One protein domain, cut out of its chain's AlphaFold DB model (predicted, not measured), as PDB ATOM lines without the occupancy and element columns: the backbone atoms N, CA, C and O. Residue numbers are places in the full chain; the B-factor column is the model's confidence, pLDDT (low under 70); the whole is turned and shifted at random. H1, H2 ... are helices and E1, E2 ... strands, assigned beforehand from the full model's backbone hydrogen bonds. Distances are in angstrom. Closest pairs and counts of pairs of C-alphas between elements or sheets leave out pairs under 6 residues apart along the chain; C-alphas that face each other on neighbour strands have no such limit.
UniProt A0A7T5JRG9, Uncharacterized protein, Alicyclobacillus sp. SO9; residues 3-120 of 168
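This is residues 3 to 120 of the 168 residues of an uncharacterized protein of Alicyclobacillus sp. SO9 (UniProt A0A7T5JRG9). Two strongly twisted sheets, E1 E2 E9 E10 E3 and E4 E5 E6, stand at an angle to each other as two walls of a loose wedge, their ends meeting where E3 comes to E5. The hairpin E7 and E8 makes one end of the long axis beside E1, the short helix H2 follows E8 directly and only grazes the two walls from one side, its first residue Val 80 coming near E1 and E6, and H1 lies at the ends of E9 and E10. The printed part has 118 residues with two named helices and ten named strands, in the order E1 E2 H1 E3 E4 E5 E6 E7 E8 H2 E9 E10, and is mostly strand. The larger sheet is mixed, in the order given; the other two are antiparallel. The whole is compact, with a radius of gyration of the C-alphas of 13.5 A and spans of 40 by 29 by 28 A.

E1 is residues 7 to 11, beginning at C-alpha 7 (-35.035, -4.049, -45.644), and E2 is 14 to 19, 16.1 A long. H1 is 23 to 27 and E3 is 32 to 34. E4, 37 to 45, measures 23.8 A and bends by 61 degrees at residue 42; E5, 48 to 57, measures 27.8 A; E6, 60 to 66, measures 19.0 A. E7 is 69 to 73, E8 is 76 to 79 and H2 is 80 to 86. E9, 91 to 96, measures 16.5 A, and E10, 106 to 110, ends at C-alpha 110 (-52.483, -4.320, -35.888).

In the larger sheet E1 and E2 form a hairpin, with N 9 and O 16 at 2.8 A. E2 and E9 are parallel, with N 95 and O 17 at 2.8 A. E9 and E10 form a hairpin, with N 109 and O 92 at 2.8 A, and E3 is parallel to E10, with N 33 and O 108 at 2.8 A. H1 only grazes this sheet, with residues 23 to 25. The closest C-alphas of E3 and E5, Val 34 and Ser 57, are 6.3 A apart. E4, E5 and E6 form a meander, each strand the antiparallel neighbour of the one before, with N 45 and O 48 at 2.8 A and N 55 and O 62 at 2.8 A. E6 runs on into E7 at 86 degrees. In the hairpin E7 and E8, N 72 and O 76 are 2.9 A apart. The closest C-alphas of E1 and E7, Ala 7 and Pro 71, are 4.9 A apart. H2 only grazes the larger sheet, with residues 80 to 84. In H1 and H2 every O i to N i+4 pair is within hydrogen-bond range.

The C-alphas of Asp 75 and Glu 115, the two farthest apart, are 39.9 A apart. The printed part has no cut and no long link. The mean pLDDT of the printed part is 87.9, with residues 114 to 117 under 70.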
ATOM      1  N   ILE A   3     -46.145  -7.727 -51.202       94.19
ATOM      2  CA  ILE A   3     -45.161  -6.830 -50.588       94.19
ATOM      3  C   ILE A   3     -43.850  -7.614 -50.535       94.19
ATOM      4  O   ILE A   3     -43.817  -8.719 -49.981       94.19
ATOM      5  N   VAL A   4     -42.793  -7.073 -51.136       94.88
ATOM      6  CA  VAL A   4     -41.445  -7.660 -51.101       94.88
ATOM      7  C   VAL A   4     -40.537  -6.634 -50.440       94.88
ATOM      8  O   VAL A   4     -40.227  -5.626 -51.064       94.88
ATOM      9  N   PRO A   5     -40.175  -6.831 -49.168       94.75
ATOM     10  CA  PRO A   5     -39.372  -5.868 -48.452       94.75
ATOM     11  C   PRO A   5     -37.925  -5.889 -48.942       94.75
ATOM     12  O   PRO A   5     -37.334  -6.948 -49.121       94.75
ATOM     13  N   ASP A   6     -37.353  -4.700 -49.072       94.19
ATOM     14  CA  ASP A   6     -35.944  -4.465 -49.369       94.19
ATOM     15  C   ASP A   6     -35.100  -4.422 -48.088       94.19
ATOM     16  O   ASP A   6     -33.897  -4.649 -48.133       94.19
ATOM     17  N   ALA A   7     -35.713  -4.113 -46.938       94.62
ATOM     18  CA  ALA A   7     -35.035  -4.049 -45.644       94.62
ATOM     19  C   ALA A   7     -35.973  -4.356 -44.469       94.62
ATOM     20  O   ALA A   7     -37.202  -4.266 -44.577       94.62
ATOM     21  N   VAL A   8     -35.375  -4.662 -43.317       95.00
ATOM     22  CA  VAL A   8     -36.076  -4.871 -42.046       95.00
ATOM     23  C   VAL A   8     -35.440  -4.048 -40.931       95.00
ATOM     24  O   VAL A   8     -34.234  -3.830 -40.893       95.00
ATOM     25  N   GLY A   9     -36.247  -3.583 -39.989       92.94
ATOM     26  CA  GLY A   9     -35.784  -2.863 -38.812       92.94
ATOM     27  C   GLY A   9     -36.775  -2.956 -37.662       92.94
ATOM     28  O   GLY A   9     -37.726  -3.738 -37.696       92.94
ATOM     29  N   GLN A  10     -36.558  -2.136 -36.638       90.75
ATOM     30  CA  GLN A  10     -37.421  -2.066 -35.461       90.75
ATOM     31  C   GLN A  10     -37.814  -0.616 -35.161       90.75
ATOM     32  O   GLN A  10     -36.997   0.295 -35.278       90.75
ATOM     33  N   SER A  11     -39.072  -0.390 -34.778       88.19
ATOM     34  CA  SER A  11     -39.579   0.923 -34.350       88.19
ATOM     35  C   SER A  11     -40.776   0.752 -33.426       88.19
ATOM     36  O   SER A  11     -41.788   0.170 -33.819       88.19
ATOM     37  N   ASP A  12     -40.694   1.332 -32.229       84.62
ATOM     38  CA  ASP A  12     -41.765   1.329 -31.219       84.62
ATOM     39  C   ASP A  12     -42.241  -0.091 -30.864       84.62
ATOM     40  O   ASP A  12     -43.433  -0.382 -30.875       84.62
ATOM     41  N   GLY A  13     -41.290  -1.003 -30.626       83.19
ATOM     42  CA  GLY A  13     -41.581  -2.398 -30.273       83.19
ATOM     43  C   GLY A  13     -42.062  -3.279 -31.433       83.19
ATOM     44  O   GLY A  13     -42.390  -4.442 -31.210       83.19
ATOM     45  N   ALA A  14     -42.079  -2.755 -32.663       88.88
ATOM     46  CA  ALA A  14     -42.540  -3.480 -33.840       88.88
ATOM     47  C   ALA A  14     -41.453  -3.722 -34.877       88.88
ATOM     48  O   ALA A  14     -40.586  -2.867 -35.074       88.88
ATOM     49  N   LEU A  15     -41.569  -4.840 -35.600       91.31
ATOM     50  CA  LEU A  15     -40.838  -5.025 -36.846       91.31
ATOM     51  C   LEU A  15     -41.369  -4.076 -37.915       91.31
ATOM     52  O   LEU A  15     -42.580  -3.918 -38.113       91.31
ATOM     53  N   VAL A  16     -40.422  -3.447 -38.597       93.94
ATOM     54  CA  VAL A  16     -40.659  -2.545 -39.712       93.94
ATOM     55  C   VAL A  16     -40.056  -3.176 -40.947       93.94
ATOM     56  O   VAL A  16     -38.846  -3.354 -41.017       93.94
ATOM     57  N   PHE A  17     -40.895  -3.475 -41.923       94.69
ATOM     58  CA  PHE A  17     -40.464  -3.866 -43.254       94.69
ATOM     59  C   PHE A  17     -40.481  -2.632 -44.148       94.69
ATOM     60  O   PHE A  17     -41.415  -1.834 -44.072       94.69
ATOM     61  N   TRP A  18     -39.451  -2.439 -44.957       94.88
ATOM     62  CA  TRP A  18     -39.388  -1.332 -45.906       94.88
ATOM     63  C   TRP A  18     -39.431  -1.859 -47.333       94.88
ATOM     64  O   TRP A  18     -38.752  -2.833 -47.628       94.88
ATOM     65  N   GLU A  19     -40.214  -1.213 -48.191       91.50
ATOM     66  CA  GLU A  19     -40.286  -1.479 -49.632       91.50
ATOM     67  C   GLU A  19     -40.213  -0.151 -50.402       91.50
ATOM     68  O   GLU A  19     -40.852   0.835 -50.026       91.50
ATOM     69  N   GLU A  20     -39.476  -0.085 -51.508       87.75
ATOM     70  CA  GLU A  20     -39.398   1.151 -52.298       87.75
ATOM     71  C   GLU A  20     -40.756   1.546 -52.928       87.75
ATOM     72  O   GLU A  20     -41.092   2.733 -53.041       87.75
ATOM     73  N   THR A  21     -41.578   0.563 -53.300       83.38
ATOM     74  CA  THR A  21     -42.833   0.760 -54.037       83.38
ATOM     75  C   THR A  21     -43.924   1.449 -53.197       83.38
ATOM     76  O   THR A  21     -44.371   0.920 -52.177       83.38
ATOM     77  N   PRO A  22     -44.489   2.588 -53.645       78.06
ATOM     78  CA  PRO A  22     -45.514   3.314 -52.888       78.06
ATOM     79  C   PRO A  22     -46.938   2.749 -53.030       78.06
ATOM     80  O   PRO A  22     -47.885   3.339 -52.504       78.06
ATOM     81  N   GLU A  23     -47.127   1.630 -53.739       82.56
ATOM     82  CA  GLU A  23     -48.449   1.038 -53.995       82.56
ATOM     83  C   GLU A  23     -49.220   0.711 -52.714       82.56
ATOM     84  O   GLU A  23     -50.453   0.791 -52.690       82.56
ATOM     85  N   ILE A  24     -48.503   0.387 -51.636       82.38
ATOM     86  CA  ILE A  24     -49.119   0.019 -50.364       82.38
ATOM     87  C   ILE A  24     -49.943   1.161 -49.775       82.38
ATOM     88  O   ILE A  24     -51.061   0.923 -49.333       82.38
ATOM     89  N   GLY A  25     -49.471   2.408 -49.878       79.25
ATOM     90  CA  GLY A  25     -50.206   3.579 -49.399       79.25
ATOM     91  C   GLY A  25     -51.455   3.905 -50.221       79.25
ATOM     92  O   GLY A  25     -52.305   4.665 -49.769       79.25
ATOM     93  N   THR A  26     -51.578   3.342 -51.428       82.75
ATOM     94  CA  THR A  26     -52.761   3.522 -52.286       82.75
ATOM     95  C   THR A  26     -53.816   2.456 -52.006       82.75
ATOM     96  O   THR A  26     -55.002   2.773 -51.973       82.75
ATOM     97  N   LYS A  27     -53.394   1.202 -51.793       82.19
ATOM     98  CA  LYS A  27     -54.292   0.086 -51.444       82.19
ATOM     99  C   LYS A  27     -54.763   0.168 -49.990       82.19
ATOM    100  O   LYS A  27     -55.939  -0.021 -49.721       82.19
ATOM    101  N   TRP A  28     -53.882   0.593 -49.089       83.06
ATOM    102  CA  TRP A  28     -54.161   0.752 -47.664       83.06
ATOM    103  C   TRP A  28     -54.065   2.228 -47.257       83.06
ATOM    104  O   TRP A  28     -53.079   2.645 -46.648       83.06
ATOM    105  N   PRO A  29     -55.075   3.055 -47.585       71.69
ATOM    106  CA  PRO A  29     -55.031   4.495 -47.325       71.69
ATOM    107  C   PRO A  29     -55.102   4.837 -45.831       71.69
ATOM    108  O   PRO A  29     -54.754   5.946 -45.426       71.69
ATOM    109  N   LEU A  30     -55.571   3.904 -44.999       78.31
ATOM    110  CA  LEU A  30     -55.523   4.051 -43.552       78.31
ATOM    111  C   LEU A  30     -54.124   3.698 -43.054       78.31
ATOM    112  O   LEU A  30     -53.620   2.604 -43.301       78.31
ATOM    113  N   SER A  31     -53.534   4.596 -42.266       80.31
ATOM    114  CA  SER A  31     -52.231   4.367 -41.631       80.31
ATOM    115  C   SER A  31     -52.246   3.222 -40.613       80.31
ATOM    116  O   SER A  31     -51.180   2.745 -40.229       80.31
ATOM    117  N   ALA A  32     -53.428   2.779 -40.170       88.75
ATOM    118  CA  ALA A  32     -53.613   1.641 -39.280       88.75
ATOM    119  C   ALA A  32     -54.764   0.751 -39.770       88.75
ATOM    120  O   ALA A  32     -55.883   1.228 -39.965       88.75
ATOM    121  N   ASN A  33     -54.483  -0.541 -39.926       90.50
ATOM    122  CA  ASN A  33     -55.418  -1.561 -40.378       90.50
ATOM    123  C   ASN A  33     -55.437  -2.704 -39.369       90.50
ATOM    124  O   ASN A  33     -54.388  -3.208 -38.970       90.50
ATOM    125  N   VAL A  34     -56.635  -3.092 -38.945       90.50
ATOM    126  CA  VAL A  34     -56.828  -4.227 -38.041       90.50
ATOM    127  C   VAL A  34     -56.833  -5.498 -38.873       90.50
ATOM    128  O   VAL A  34     -57.598  -5.601 -39.830       90.50
ATOM    129  N   VAL A  35     -55.960  -6.435 -38.526       90.81
ATOM    130  CA  VAL A  35     -55.870  -7.743 -39.165       90.81
ATOM    131  C   VAL A  35     -56.831  -8.693 -38.457       90.81
ATOM    132  O   VAL A  35     -56.758  -8.873 -37.244       90.81
ATOM    133  N   ASP A  36     -57.736  -9.294 -39.223       89.94
ATOM    134  CA  ASP A  36     -58.726 -10.249 -38.722       89.94
ATOM    135  C   ASP A  36     -58.106 -11.644 -38.560       89.94
ATOM    136  O   ASP A  36     -58.408 -12.378 -37.620       89.94
ATOM    137  N   GLU A  37     -57.212 -12.013 -39.478       90.06
ATOM    138  CA  GLU A  37     -56.585 -13.329 -39.522       90.06
ATOM    139  C   GLU A  37     -55.153 -13.239 -40.057       90.06
ATOM    140  O   GLU A  37     -54.849 -12.444 -40.950       90.06
ATOM    141  N   ILE A  38     -54.279 -14.100 -39.531       90.62
ATOM    142  CA  ILE A  38     -52.929 -14.313 -40.056       90.62
ATOM    143  C   ILE A  38     -52.748 -15.765 -40.485       90.62
ATOM    144  O   ILE A  38     -53.193 -16.678 -39.782       90.62
ATOM    145  N   ARG A  39     -52.070 -15.978 -41.617       91.81
ATOM    146  CA  ARG A  39     -51.656 -17.306 -42.093       91.81
ATOM    147  C   ARG A  39     -50.229 -17.287 -42.615       91.81
ATOM    148  O   ARG A  39     -49.722 -16.248 -43.025       91.81
ATOM    149  N   TRP A  40     -49.637 -18.472 -42.661       92.62
ATOM    150  CA  TRP A  40     -48.331 -18.718 -43.252       92.62
ATOM    151  C   TRP A  40     -48.465 -19.548 -44.524       92.62
ATOM    152  O   TRP A  40     -49.364 -20.384 -44.642       92.62
ATOM    153  N   GLY A  41     -47.560 -19.325 -45.467       92.69
ATOM    154  CA  GLY A  41     -47.401 -20.170 -46.642       92.69
ATOM    155  C   GLY A  41     -45.998 -20.085 -47.214       92.69
ATOM    156  O   GLY A  41     -45.108 -19.462 -46.639       92.69
ATOM    157  N   VAL A  42     -45.817 -20.734 -48.358       93.06
ATOM    158  CA  VAL A  42     -44.558 -20.771 -49.099       93.06
ATOM    159  C   VAL A  42     -44.753 -20.027 -50.413       93.06
ATOM    160  O   VAL A  42     -45.730 -20.267 -51.123       93.06
ATOM    161  N   GLY A  43     -43.824 -19.135 -50.733       92.25
ATOM    162  CA  GLY A  43     -43.735 -18.462 -52.024       92.25
ATOM    163  C   GLY A  43     -42.331 -18.587 -52.599       92.25
ATOM    164  O   GLY A  43     -41.467 -19.210 -51.991       92.25
ATOM    165  N   SER A  44     -42.087 -17.941 -53.738       92.31
ATOM    166  CA  SER A  44     -40.750 -17.887 -54.336       92.31
ATOM    167  C   SER A  44     -40.404 -16.458 -54.775       92.31
ATOM    168  O   SER A  44     -41.251 -15.742 -55.328       92.31
ATOM    169  N   LEU A  45     -39.161 -16.047 -54.530       90.75
ATOM    170  CA  LEU A  45     -38.540 -14.794 -54.967       90.75
ATOM    171  C   LEU A  45     -37.273 -15.147 -55.741       90.75
ATOM    172  O   LEU A  45     -36.460 -15.906 -55.245       90.75
ATOM    173  N   GLU A  46     -37.122 -14.647 -56.967       89.12
ATOM    174  CA  GLU A  46     -35.907 -14.874 -57.778       89.12
ATOM    175  C   GLU A  46     -35.445 -16.346 -57.885       89.12
ATOM    176  O   GLU A  46     -34.269 -16.613 -58.074       89.12
ATOM    177  N   GLN A  47     -36.394 -17.295 -57.869       86.38
ATOM    178  CA  GLN A  47     -36.169 -18.759 -57.892       86.38
ATOM    179  C   GLN A  47     -35.724 -19.377 -56.557       86.38
ATOM    180  O   GLN A  47     -35.492 -20.582 -56.504       86.38
ATOM    181  N   GLU A  48     -35.688 -18.596 -55.483       88.56
ATOM    182  CA  GLU A  48     -35.497 -19.070 -54.116       88.56
ATOM    183  C   GLU A  48     -36.835 -19.118 -53.377       88.56
ATOM    184  O   GLU A  48     -37.683 -18.230 -53.520       88.56
ATOM    185  N   ASP A  49     -37.050 -20.169 -52.591       91.06
ATOM    186  CA  ASP A  49     -38.250 -20.282 -51.772       91.06
ATOM    187  C   ASP A  49     -38.180 -19.340 -50.569       91.06
ATOM    188  O   ASP A  49     -37.132 -19.128 -49.963       91.06
ATOM    189  N   CYS A  50     -39.326 -18.778 -50.196       93.44
ATOM    190  CA  CYS A  50     -39.448 -17.845 -49.085       93.44
ATOM    191  C   CYS A  50     -40.732 -18.092 -48.289       93.44
ATOM    192  O   CYS A  50     -41.701 -18.689 -48.774       93.44
ATOM    193  N   LEU A  51     -40.742 -17.615 -47.046       94.31
ATOM    194  CA  LEU A  51     -41.927 -17.645 -46.201       94.31
ATOM    195  C   LEU A  51     -42.870 -16.512 -46.621       94.31
ATOM    196  O   LEU A  51     -42.425 -15.397 -46.871       94.31
ATOM    197  N   VAL A  52     -44.174 -16.766 -46.673       95.44
ATOM    198  CA  VAL A  52     -45.176 -15.724 -46.937       95.44
ATOM    199  C   VAL A  52     -46.059 -15.556 -45.711       95.44
ATOM    200  O   VAL A  52     -46.702 -16.512 -45.271       95.44
ATOM    201  N   LEU A  53     -46.102 -14.335 -45.176       94.31
ATOM    202  CA  LEU A  53     -47.055 -13.933 -44.147       94.31
ATOM    203  C   LEU A  53     -48.279 -13.303 -44.813       94.31
ATOM    204  O   LEU A  53     -48.194 -12.240 -45.429       94.31
ATOM    205  N   TYR A  54     -49.426 -13.952 -44.658       94.31
ATOM    206  CA  TYR A  54     -50.711 -13.448 -45.118       94.31
ATOM    207  C   TYR A  54     -51.406 -12.698 -43.984       94.31
ATOM    208  O   TYR A  54     -51.681 -13.281 -42.935       94.31
ATOM    209  N   LEU A  55     -51.720 -11.425 -44.218       92.81
ATOM    210  CA  LEU A  55     -52.474 -10.555 -43.318       92.81
ATOM    211  C   LEU A  55     -53.835 -10.265 -43.955       92.81
ATOM    212  O   LEU A  55     -53.925  -9.528 -44.941       92.81
ATOM    213  N   PHE A  56     -54.894 -10.854 -43.410       91.69
ATOM    214  CA  PHE A  56     -56.258 -10.669 -43.897       91.69
ATOM    215  C   PHE A  56     -56.923  -9.522 -43.131       91.69
ATOM    216  O   PHE A  56     -56.990  -9.562 -41.905       91.69
ATOM    217  N   SER A  57     -57.426  -8.506 -43.835       89.44
ATOM    218  CA  SER A  57     -58.214  -7.422 -43.234       89.44
ATOM    219  C   SER A  57     -59.422  -7.105 -44.105       89.44
ATOM    220  O   SER A  57     -59.287  -6.659 -45.245       89.44
ATOM    221  N   LYS A  58     -60.622  -7.309 -43.558       83.06
ATOM    222  CA  LYS A  58     -61.924  -7.100 -44.204       83.06
ATOM    223  C   LYS A  58     -62.036  -7.758 -45.586       83.06
ATOM    224  O   LYS A  58     -62.510  -8.881 -45.694       83.06
ATOM    225  N   GLN A  59     -61.679  -7.031 -46.643       80.31
ATOM    226  CA  GLN A  59     -61.800  -7.456 -48.044       80.31
ATOM    227  C   GLN A  59     -60.450  -7.530 -48.763       80.31
ATOM    228  O   GLN A  59     -60.400  -7.868 -49.943       80.31
ATOM    229  N   GLU A  60     -59.362  -7.215 -48.068       89.44
ATOM    230  CA  GLU A  60     -58.027  -7.160 -48.633       89.44
ATOM    231  C   GLU A  60     -57.097  -8.138 -47.923       89.44
ATOM    232  O   GLU A  60     -57.263  -8.484 -46.751       89.44
ATOM    233  N   VAL A  61     -56.096  -8.594 -48.668       91.94
ATOM    234  CA  VAL A  61     -55.035  -9.457 -48.158       91.94
ATOM    235  C   VAL A  61     -53.715  -8.793 -48.493       91.94
ATOM    236  O   VAL A  61     -53.465  -8.476 -49.660       91.94
ATOM    237  N   ALA A  62     -52.876  -8.578 -47.487       92.62
ATOM    238  CA  ALA A  62     -51.472  -8.256 -47.685       92.62
ATOM    239  C   ALA A  62     -50.650  -9.548 -47.587       92.62
ATOM    240  O   ALA A  62     -50.851 -10.362 -46.692       92.62
ATOM    241  N   GLU A  63     -49.758  -9.746 -48.547       95.31
ATOM    242  CA  GLU A  63     -48.914 -10.925 -48.703       95.31
ATOM    243  C   GLU A  63     -47.475 -10.442 -48.599       95.31
ATOM    244  O   GLU A  63     -46.934  -9.877 -49.551       95.31
ATOM    245  N   LEU A  64     -46.882 -10.607 -47.424       95.06
ATOM    246  CA  LEU A  64     -45.514 -10.192 -47.160       95.06
ATOM    247  C   LEU A  64     -44.579 -11.368 -47.441       95.06
ATOM    248  O   LEU A  64     -44.612 -12.373 -46.730       95.06
ATOM    249  N   TYR A  65     -43.779 -11.249 -48.497       95.81
ATOM    250  CA  TYR A  65     -42.809 -12.262 -48.903       95.81
ATOM    251  C   TYR A  65     -41.515 -12.028 -48.128       95.81
ATOM    252  O   TYR A  65     -40.881 -10.993 -48.278       95.81
ATOM    253  N   LEU A  66     -41.145 -12.973 -47.274       94.94
ATOM    254  CA  LEU A  66     -40.071 -12.844 -46.298       94.94
ATOM    255  C   LEU A  66     -38.886 -13.715 -46.737       94.94
ATOM    256  O   LEU A  66     -38.885 -14.919 -46.439       94.94
ATOM    257  N   PRO A  67     -37.891 -13.147 -47.448       93.50
ATOM    258  CA  PRO A  67     -36.659 -13.871 -47.746       93.50
ATOM    259  C   PRO A  67     -35.932 -14.246 -46.447       93.50
ATOM    260  O   PRO A  67     -36.237 -13.717 -45.375       93.50
ATOM    261  N   GLU A  68     -34.979 -15.177 -46.534       91.56
ATOM    262  CA  GLU A  68     -34.229 -15.648 -45.362       91.56
ATOM    263  C   GLU A  68     -33.500 -14.501 -44.661       91.56
ATOM    264  O   GLU A  68     -33.537 -14.398 -43.434       91.56
ATOM    265  N   GLN A  69     -32.885 -13.613 -45.443       94.69
ATOM    266  CA  GLN A  69     -32.128 -12.477 -44.941       94.69
ATOM    267  C   GLN A  69     -32.640 -11.167 -45.526       94.69
ATOM    268  O   GLN A  69     -32.966 -11.082 -46.708       94.69
ATOM    269  N   LEU A  70     -32.665 -10.134 -44.686       95.38
ATOM    270  CA  LEU A  70     -32.901  -8.756 -45.104       95.38
ATOM    271  C   LEU A  70     -31.847  -7.846 -44.477       95.38
ATOM    272  O   LEU A  70     -31.452  -8.072 -43.326       95.38
ATOM    273  N   PRO A  71     -31.409  -6.800 -45.195       95.38
ATOM    274  CA  PRO A  71     -30.532  -5.798 -44.621       95.38
ATOM    275  C   PRO A  71     -31.253  -5.030 -43.508       95.38
ATOM    276  O   PRO A  71     -32.432  -4.682 -43.623       95.38
ATOM    277  N   THR A  72     -30.519  -4.742 -42.437       93.50
ATOM    278  CA  THR A  72     -30.898  -3.764 -41.401       93.50
ATOM    279  C   THR A  72     -30.160  -2.443 -41.597       93.50
ATOM    280  O   THR A  72     -30.631  -1.386 -41.170       93.50
ATOM    281  N   SER A  73     -29.011  -2.495 -42.274       89.75
ATOM    282  CA  SER A  73     -28.197  -1.359 -42.697       89.75
ATOM    283  C   SER A  73     -27.389  -1.733 -43.957       89.75
ATOM    284  O   SER A  73     -27.418  -2.891 -44.370       89.75
ATOM    285  N   PRO A  74     -26.660  -0.798 -44.595       87.31
ATOM    286  CA  PRO A  74     -25.840  -1.114 -45.771       87.31
ATOM    287  C   PRO A  74     -24.761  -2.185 -45.541       87.31
ATOM    288  O   PRO A  74     -24.395  -2.877 -46.485       87.31
ATOM    289  N   ASP A  75     -24.268  -2.317 -44.307       93.69
ATOM    290  CA  ASP A  75     -23.160  -3.214 -43.954       93.69
ATOM    291  C   ASP A  75     -23.620  -4.438 -43.133       93.69
ATOM    292  O   ASP A  75     -22.795  -5.261 -42.736       93.69
ATOM    293  N   GLU A  76     -24.923  -4.566 -42.853       94.69
ATOM    294  CA  GLU A  76     -25.467  -5.582 -41.946       94.69
ATOM    295  C   GLU A  76     -26.801  -6.153 -42.443       94.69
ATOM    296  O   GLU A  76     -27.696  -5.419 -42.870       94.69
ATOM    297  N   ALA A  77     -26.951  -7.472 -42.319       95.50
ATOM    298  CA  ALA A  77     -28.185  -8.196 -42.590       95.50
ATOM    299  C   ALA A  77     -28.522  -9.150 -41.442       95.50
ATOM    300  O   ALA A  77     -27.644  -9.593 -40.699       95.50
ATOM    301  N   VAL A  78     -29.807  -9.471 -41.314       94.25
ATOM    302  CA  VAL A  78     -30.322 -10.381 -40.287       94.25
ATOM    303  C   VAL A  78     -31.143 -11.493 -40.910       94.25
ATOM    304  O   VAL A  78     -31.839 -11.284 -41.903       94.25
ATOM    305  N   GLU A  79     -31.104 -12.665 -40.278       93.25
ATOM    306  CA  GLU A  79     -31.983 -13.782 -40.609       93.25
ATOM    307  C   GLU A  79     -33.404 -13.464 -40.115       93.25
ATOM    308  O   GLU A  79     -33.706 -13.523 -38.919       93.25
ATOM    309  N   VAL A  80     -34.281 -13.076 -41.040       90.88
ATOM    310  CA  VAL A  80     -35.616 -12.525 -40.758       90.88
ATOM    311  C   VAL A  80     -36.457 -13.512 -39.958       90.88
ATOM    312  O   VAL A  80     -37.188 -13.130 -39.045       90.88
ATOM    313  N   TRP A  81     -36.331 -14.799 -40.271       89.31
ATOM    314  CA  TRP A  81     -37.103 -15.861 -39.637       89.31
ATOM    315  C   TRP A  81     -36.718 -16.044 -38.166       89.31
ATOM    316  O   TRP A  81     -37.597 -16.276 -37.336       89.31
ATOM    317  N   LYS A  82     -35.439 -15.848 -37.815       88.94
ATOM    318  CA  LYS A  82     -34.984 -15.832 -36.414       88.94
ATOM    319  C   LYS A  82     -35.556 -14.645 -35.659       88.94
ATOM    320  O   LYS A  82     -36.071 -14.811 -34.557       88.94
ATOM    321  N   VAL A  83     -35.524 -13.464 -36.277       88.81
ATOM    322  CA  VAL A  83     -36.105 -12.251 -35.691       88.81
ATOM    323  C   VAL A  83     -37.604 -12.438 -35.429       88.81
ATOM    324  O   VAL A  83     -38.082 -12.075 -34.358       88.81
ATOM    325  N   LEU A  84     -38.333 -13.055 -36.363       86.56
ATOM    326  CA  LEU A  84     -39.755 -13.367 -36.206       86.56
ATOM    327  C   LEU A  84     -40.027 -14.388 -35.095       86.56
ATOM    328  O   LEU A  84     -41.010 -14.233 -34.380       86.56
ATOM    329  N   CYS A  85     -39.179 -15.407 -34.934       86.00
ATOM    330  CA  CYS A  85     -39.348 -16.414 -33.882       86.00
ATOM    331  C   CYS A  85     -39.079 -15.848 -32.480       86.00
ATOM    332  O   CYS A  85     -39.736 -16.258 -31.527       86.00
ATOM    333  N   ALA A  86     -38.131 -14.913 -32.351       82.62
ATOM    334  CA  ALA A  86     -37.748 -14.302 -31.075       82.62
ATOM    335  C   ALA A  86     -38.653 -13.137 -30.638       82.62
ATOM    336  O   ALA A  86     -38.620 -12.721 -29.479       82.62
ATOM    337  N   TRP A  87     -39.439 -12.582 -31.557       79.75
ATOM    338  CA  TRP A  87     -40.291 -11.425 -31.311       79.75
ATOM    339  C   TRP A  87     -41.738 -11.838 -31.019       79.75
ATOM    340  O   TRP A  87     -42.272 -12.748 -31.643       79.75
ATOM    341  N   ARG A  88     -42.399 -11.126 -30.094       74.56
ATOM    342  CA  ARG A  88     -43.840 -11.252 -29.824       74.56
ATOM    343  C   ARG A  88     -44.590 -10.052 -30.389       74.56
ATOM    344  O   ARG A  88     -44.552  -8.983 -29.775       74.56
ATOM    345  N   PRO A  89     -45.247 -10.183 -31.547       75.94
ATOM    346  CA  PRO A  89     -45.790  -9.024 -32.221       75.94
ATOM    347  C   PRO A  89     -47.221  -8.690 -31.854       75.94
ATOM    348  O   PRO A  89     -48.130  -9.488 -32.047       75.94
ATOM    349  N   GLU A  90     -47.442  -7.439 -31.469       86.06
ATOM    350  CA  GLU A  90     -48.785  -6.848 -31.445       86.06
ATOM    351  C   GLU A  90     -49.117  -6.145 -32.770       86.06
ATOM    352  O   GLU A  90     -50.280  -5.960 -33.128       86.06
ATOM    353  N   LEU A  91     -48.090  -5.738 -33.521       89.44
ATOM    354  CA  LEU A  91     -48.250  -5.014 -34.775       89.44
ATOM    355  C   LEU A  91     -47.026  -5.153 -35.677       89.44
ATOM    356  O   LEU A  91     -45.900  -5.225 -35.194       89.44
ATOM    357  N   ILE A  92     -47.247  -5.106 -36.989       91.94
ATOM    358  CA  ILE A  92     -46.201  -4.991 -38.012       91.94
ATOM    359  C   ILE A  92     -46.359  -3.645 -38.712       91.94
ATOM    360  O   ILE A  92     -47.475  -3.195 -38.972       91.94
ATOM    361  N   LYS A  93     -45.245  -2.998 -39.046       93.50
ATOM    362  CA  LYS A  93     -45.244  -1.791 -39.878       93.50
ATOM    363  C   LYS A  93     -44.638  -2.110 -41.231       93.50
ATOM    364  O   LYS A  93     -43.607  -2.772 -41.310       93.50
ATOM    365  N   VAL A  94     -45.243  -1.575 -42.281       94.19
ATOM    366  CA  VAL A  94     -44.637  -1.532 -43.608       94.19
ATOM    367  C   VAL A  94     -44.428  -0.072 -43.985       94.19
ATOM    368  O   VAL A  94     -45.394   0.680 -44.126       94.19
ATOM    369  N   ARG A  95     -43.166   0.343 -44.092       94.00
ATOM    370  CA  ARG A  95     -42.763   1.656 -44.606       94.00
ATOM    371  C   ARG A  95     -42.540   1.576 -46.103       94.00
ATOM    372  O   ARG A  95     -42.112   0.542 -46.602       94.00
ATOM    373  N   TYR A  96     -42.800   2.675 -46.801       92.75
ATOM    374  CA  TYR A  96     -42.710   2.692 -48.252       92.75
ATOM    375  C   TYR A  96     -42.137   3.975 -48.847       92.75
ATOM    376  O   TYR A  96     -42.180   5.050 -48.249       92.75
ATOM    377  N   GLY A  97     -41.640   3.875 -50.078       89.88
ATOM    378  CA  GLY A  97     -41.041   4.986 -50.811       89.88
ATOM    379  C   GLY A  97     -39.523   5.049 -50.654       89.88
ATOM    380  O   GLY A  97     -38.900   4.175 -50.069       89.88
ATOM    381  N   SER A  98     -38.918   6.128 -51.147       86.19
ATOM    382  CA  SER A  98     -37.466   6.232 -51.359       86.19
ATOM    383  C   SER A  98     -36.588   6.287 -50.100       86.19
ATOM    384  O   SER A  98     -35.374   6.419 -50.226       86.19
ATOM    385  N   SER A  99     -37.159   6.271 -48.890       85.12
ATOM    386  CA  SER A  99     -36.370   6.287 -47.655       85.12
ATOM    387  C   SER A  99     -37.046   5.509 -46.522       85.12
ATOM    388  O   SER A  99     -38.167   5.860 -46.146       85.12
ATOM    389  N   PRO A 100     -36.352   4.545 -45.883       82.50
ATOM    390  CA  PRO A 100     -36.869   3.829 -44.712       82.50
ATOM    391  C   PRO A 100     -37.028   4.726 -43.470       82.50
ATOM    392  O   PRO A 100     -37.680   4.336 -42.494       82.50
ATOM    393  N   ALA A 101     -36.441   5.928 -43.488       84.38
ATOM    394  CA  ALA A 101     -36.532   6.909 -42.411       84.38
ATOM    395  C   ALA A 101     -37.809   7.772 -42.476       84.38
ATOM    396  O   ALA A 101     -38.139   8.425 -41.487       84.38
ATOM    397  N   ASP A 102     -38.535   7.789 -43.602       84.94
ATOM    398  CA  ASP A 102     -39.763   8.582 -43.735       84.94
ATOM    399  C   ASP A 102     -40.946   7.885 -43.048       84.94
ATOM    400  O   ASP A 102     -41.614   7.016 -43.605       84.94
ATOM    401  N   THR A 103     -41.231   8.290 -41.811       83.44
ATOM    402  CA  THR A 103     -42.318   7.718 -41.004       83.44
ATOM    403  C   THR A 103     -43.713   8.131 -41.471       83.44
ATOM    404  O   THR A 103     -44.697   7.583 -40.978       83.44
ATOM    405  N   ASN A 104     -43.835   9.090 -42.395       86.50
ATOM    406  CA  ASN A 104     -45.136   9.518 -42.924       86.50
ATOM    407  C   ASN A 104     -45.666   8.565 -43.999       86.50
ATOM    408  O   ASN A 104     -46.849   8.601 -44.332       86.50
ATOM    409  N   LYS A 105     -44.793   7.716 -44.545       90.50
ATOM    410  CA  LYS A 105     -45.131   6.710 -45.547       90.50
ATOM    411  C   LYS A 105     -45.083   5.340 -44.907       90.50
ATOM    412  O   LYS A 105     -44.151   4.568 -45.111       90.50
ATOM    413  N   GLN A 106     -46.083   5.067 -44.077       92.31
ATOM    414  CA  GLN A 106     -46.191   3.783 -43.408       92.31
ATOM    415  C   GLN A 106     -47.634   3.317 -43.280       92.31
ATOM    416  O   GLN A 106     -48.552   4.114 -43.073       92.31
ATOM    417  N   VAL A 107     -47.798   2.004 -43.334       92.25
ATOM    418  CA  VAL A 107     -49.029   1.305 -42.992       92.25
ATOM    419  C   VAL A 107     -48.737   0.418 -41.793       92.25
ATOM    420  O   VAL A 107     -47.763  -0.332 -41.778       92.25
ATOM    421  N   THR A 108     -49.570   0.526 -40.765       93.25
ATOM    422  CA  THR A 108     -49.494  -0.308 -39.568       93.25
ATOM    423  C   THR A 108     -50.560  -1.384 -39.647       93.25
ATOM    424  O   THR A 108     -51.740  -1.077 -39.802       93.25
ATOM    425  N   PHE A 109     -50.153  -2.635 -39.507       91.94
ATOM    426  CA  PHE A 109     -51.035  -3.781 -39.375       91.94
ATOM    427  C   PHE A 109     -51.087  -4.172 -37.904       91.94
ATOM    428  O   PHE A 109     -50.108  -4.676 -37.358       91.94
ATOM    429  N   LEU A 110     -52.216  -3.893 -37.257       91.44
ATOM    430  CA  LEU A 110     -52.483  -4.320 -35.888       91.44
ATOM    431  C   LEU A 110     -52.868  -5.792 -35.945       91.44
ATOM    432  O   LEU A 110     -53.885  -6.136 -36.553       91.44
ATOM    433  N   LEU A 111     -52.027  -6.649 -35.376       89.19
ATOM    434  CA  LEU A 111     -52.252  -8.083 -35.411       89.19
ATOM    435  C   LEU A 111     -53.374  -8.446 -34.435       89.19
ATOM    436  O   LEU A 111     -53.545  -7.772 -33.413       89.19
ATOM    437  N   PRO A 112     -54.159  -9.493 -34.733       85.38
ATOM    438  CA  PRO A 112     -55.153  -9.961 -33.789       85.38
ATOM    439  C   PRO A 112     -54.421 -10.368 -32.513       85.38
ATOM    440  O   PRO A 112     -53.496 -11.177 -32.550       85.38
ATOM    441  N   ALA A 113     -54.845  -9.811 -31.382       71.44
ATOM    442  CA  ALA A 113     -54.288 -10.107 -30.066       71.44
ATOM    443  C   ALA A 113     -54.715 -11.500 -29.568       71.44
ATOM    444  O   ALA A 113     -55.044 -11.612 -28.397       71.44
ATOM    445  N   SER A 114     -54.820 -12.495 -30.469       61.62
ATOM    446  CA  SER A 114     -55.599 -13.740 -30.369       61.62
ATOM    447  C   SER A 114     -55.813 -14.198 -28.930       61.62
ATOM    448  O   SER A 114     -54.853 -14.271 -28.173       61.62
ATOM    449  N   GLU A 115     -57.035 -14.608 -28.582       47.50
ATOM    450  CA  GLU A 115     -57.435 -15.141 -27.264       47.50
ATOM    451  C   GLU A 115     -56.666 -16.413 -26.794       47.50
ATOM    452  O   GLU A 115     -57.174 -17.168 -25.967       47.50
ATOM    453  N   GLY A 116     -55.449 -16.686 -27.282       50.84
ATOM    454  CA  GLY A 116     -54.571 -17.735 -26.768       50.84
ATOM    455  C   GLY A 116     -53.398 -18.177 -27.653       50.84
ATOM    456  O   GLY A 116     -52.629 -19.004 -27.183       50.84
ATOM    457  N   GLU A 117     -53.224 -17.680 -28.887       59.94
ATOM    458  CA  GLU A 117     -52.166 -18.174 -29.797       59.94
ATOM    459  C   GLU A 117     -51.238 -17.057 -30.298       59.94
ATOM    460  O   GLU A 117     -51.689 -16.104 -30.945       59.94
ATOM    461  N   ASP A 118     -49.941 -17.212 -30.010       77.25
ATOM    462  CA  ASP A 118     -48.839 -16.368 -30.482       77.25
ATOM    463  C   ASP A 118     -48.602 -16.601 -31.994       77.25
ATOM    464  O   ASP A 118     -48.877 -17.680 -32.532       77.25
ATOM    465  N   ILE A 119     -48.061 -15.612 -32.714       80.12
ATOM    466  CA  ILE A 119     -47.657 -15.775 -34.120       80.12
ATOM    467  C   ILE A 119     -46.688 -16.953 -34.290       80.12
ATOM    468  O   ILE A 119     -46.734 -17.664 -35.300       80.12
ATOM    469  N   VAL A 120     -45.835 -17.160 -33.282       84.38
ATOM    470  CA  VAL A 120     -44.837 -18.228 -33.236       84.38
ATOM    471  C   VAL A 120     -45.524 -19.588 -33.170       84.38
ATOM    472  O   VAL A 120     -45.099 -20.525 -33.845       84.38
TER     473      VAL A 120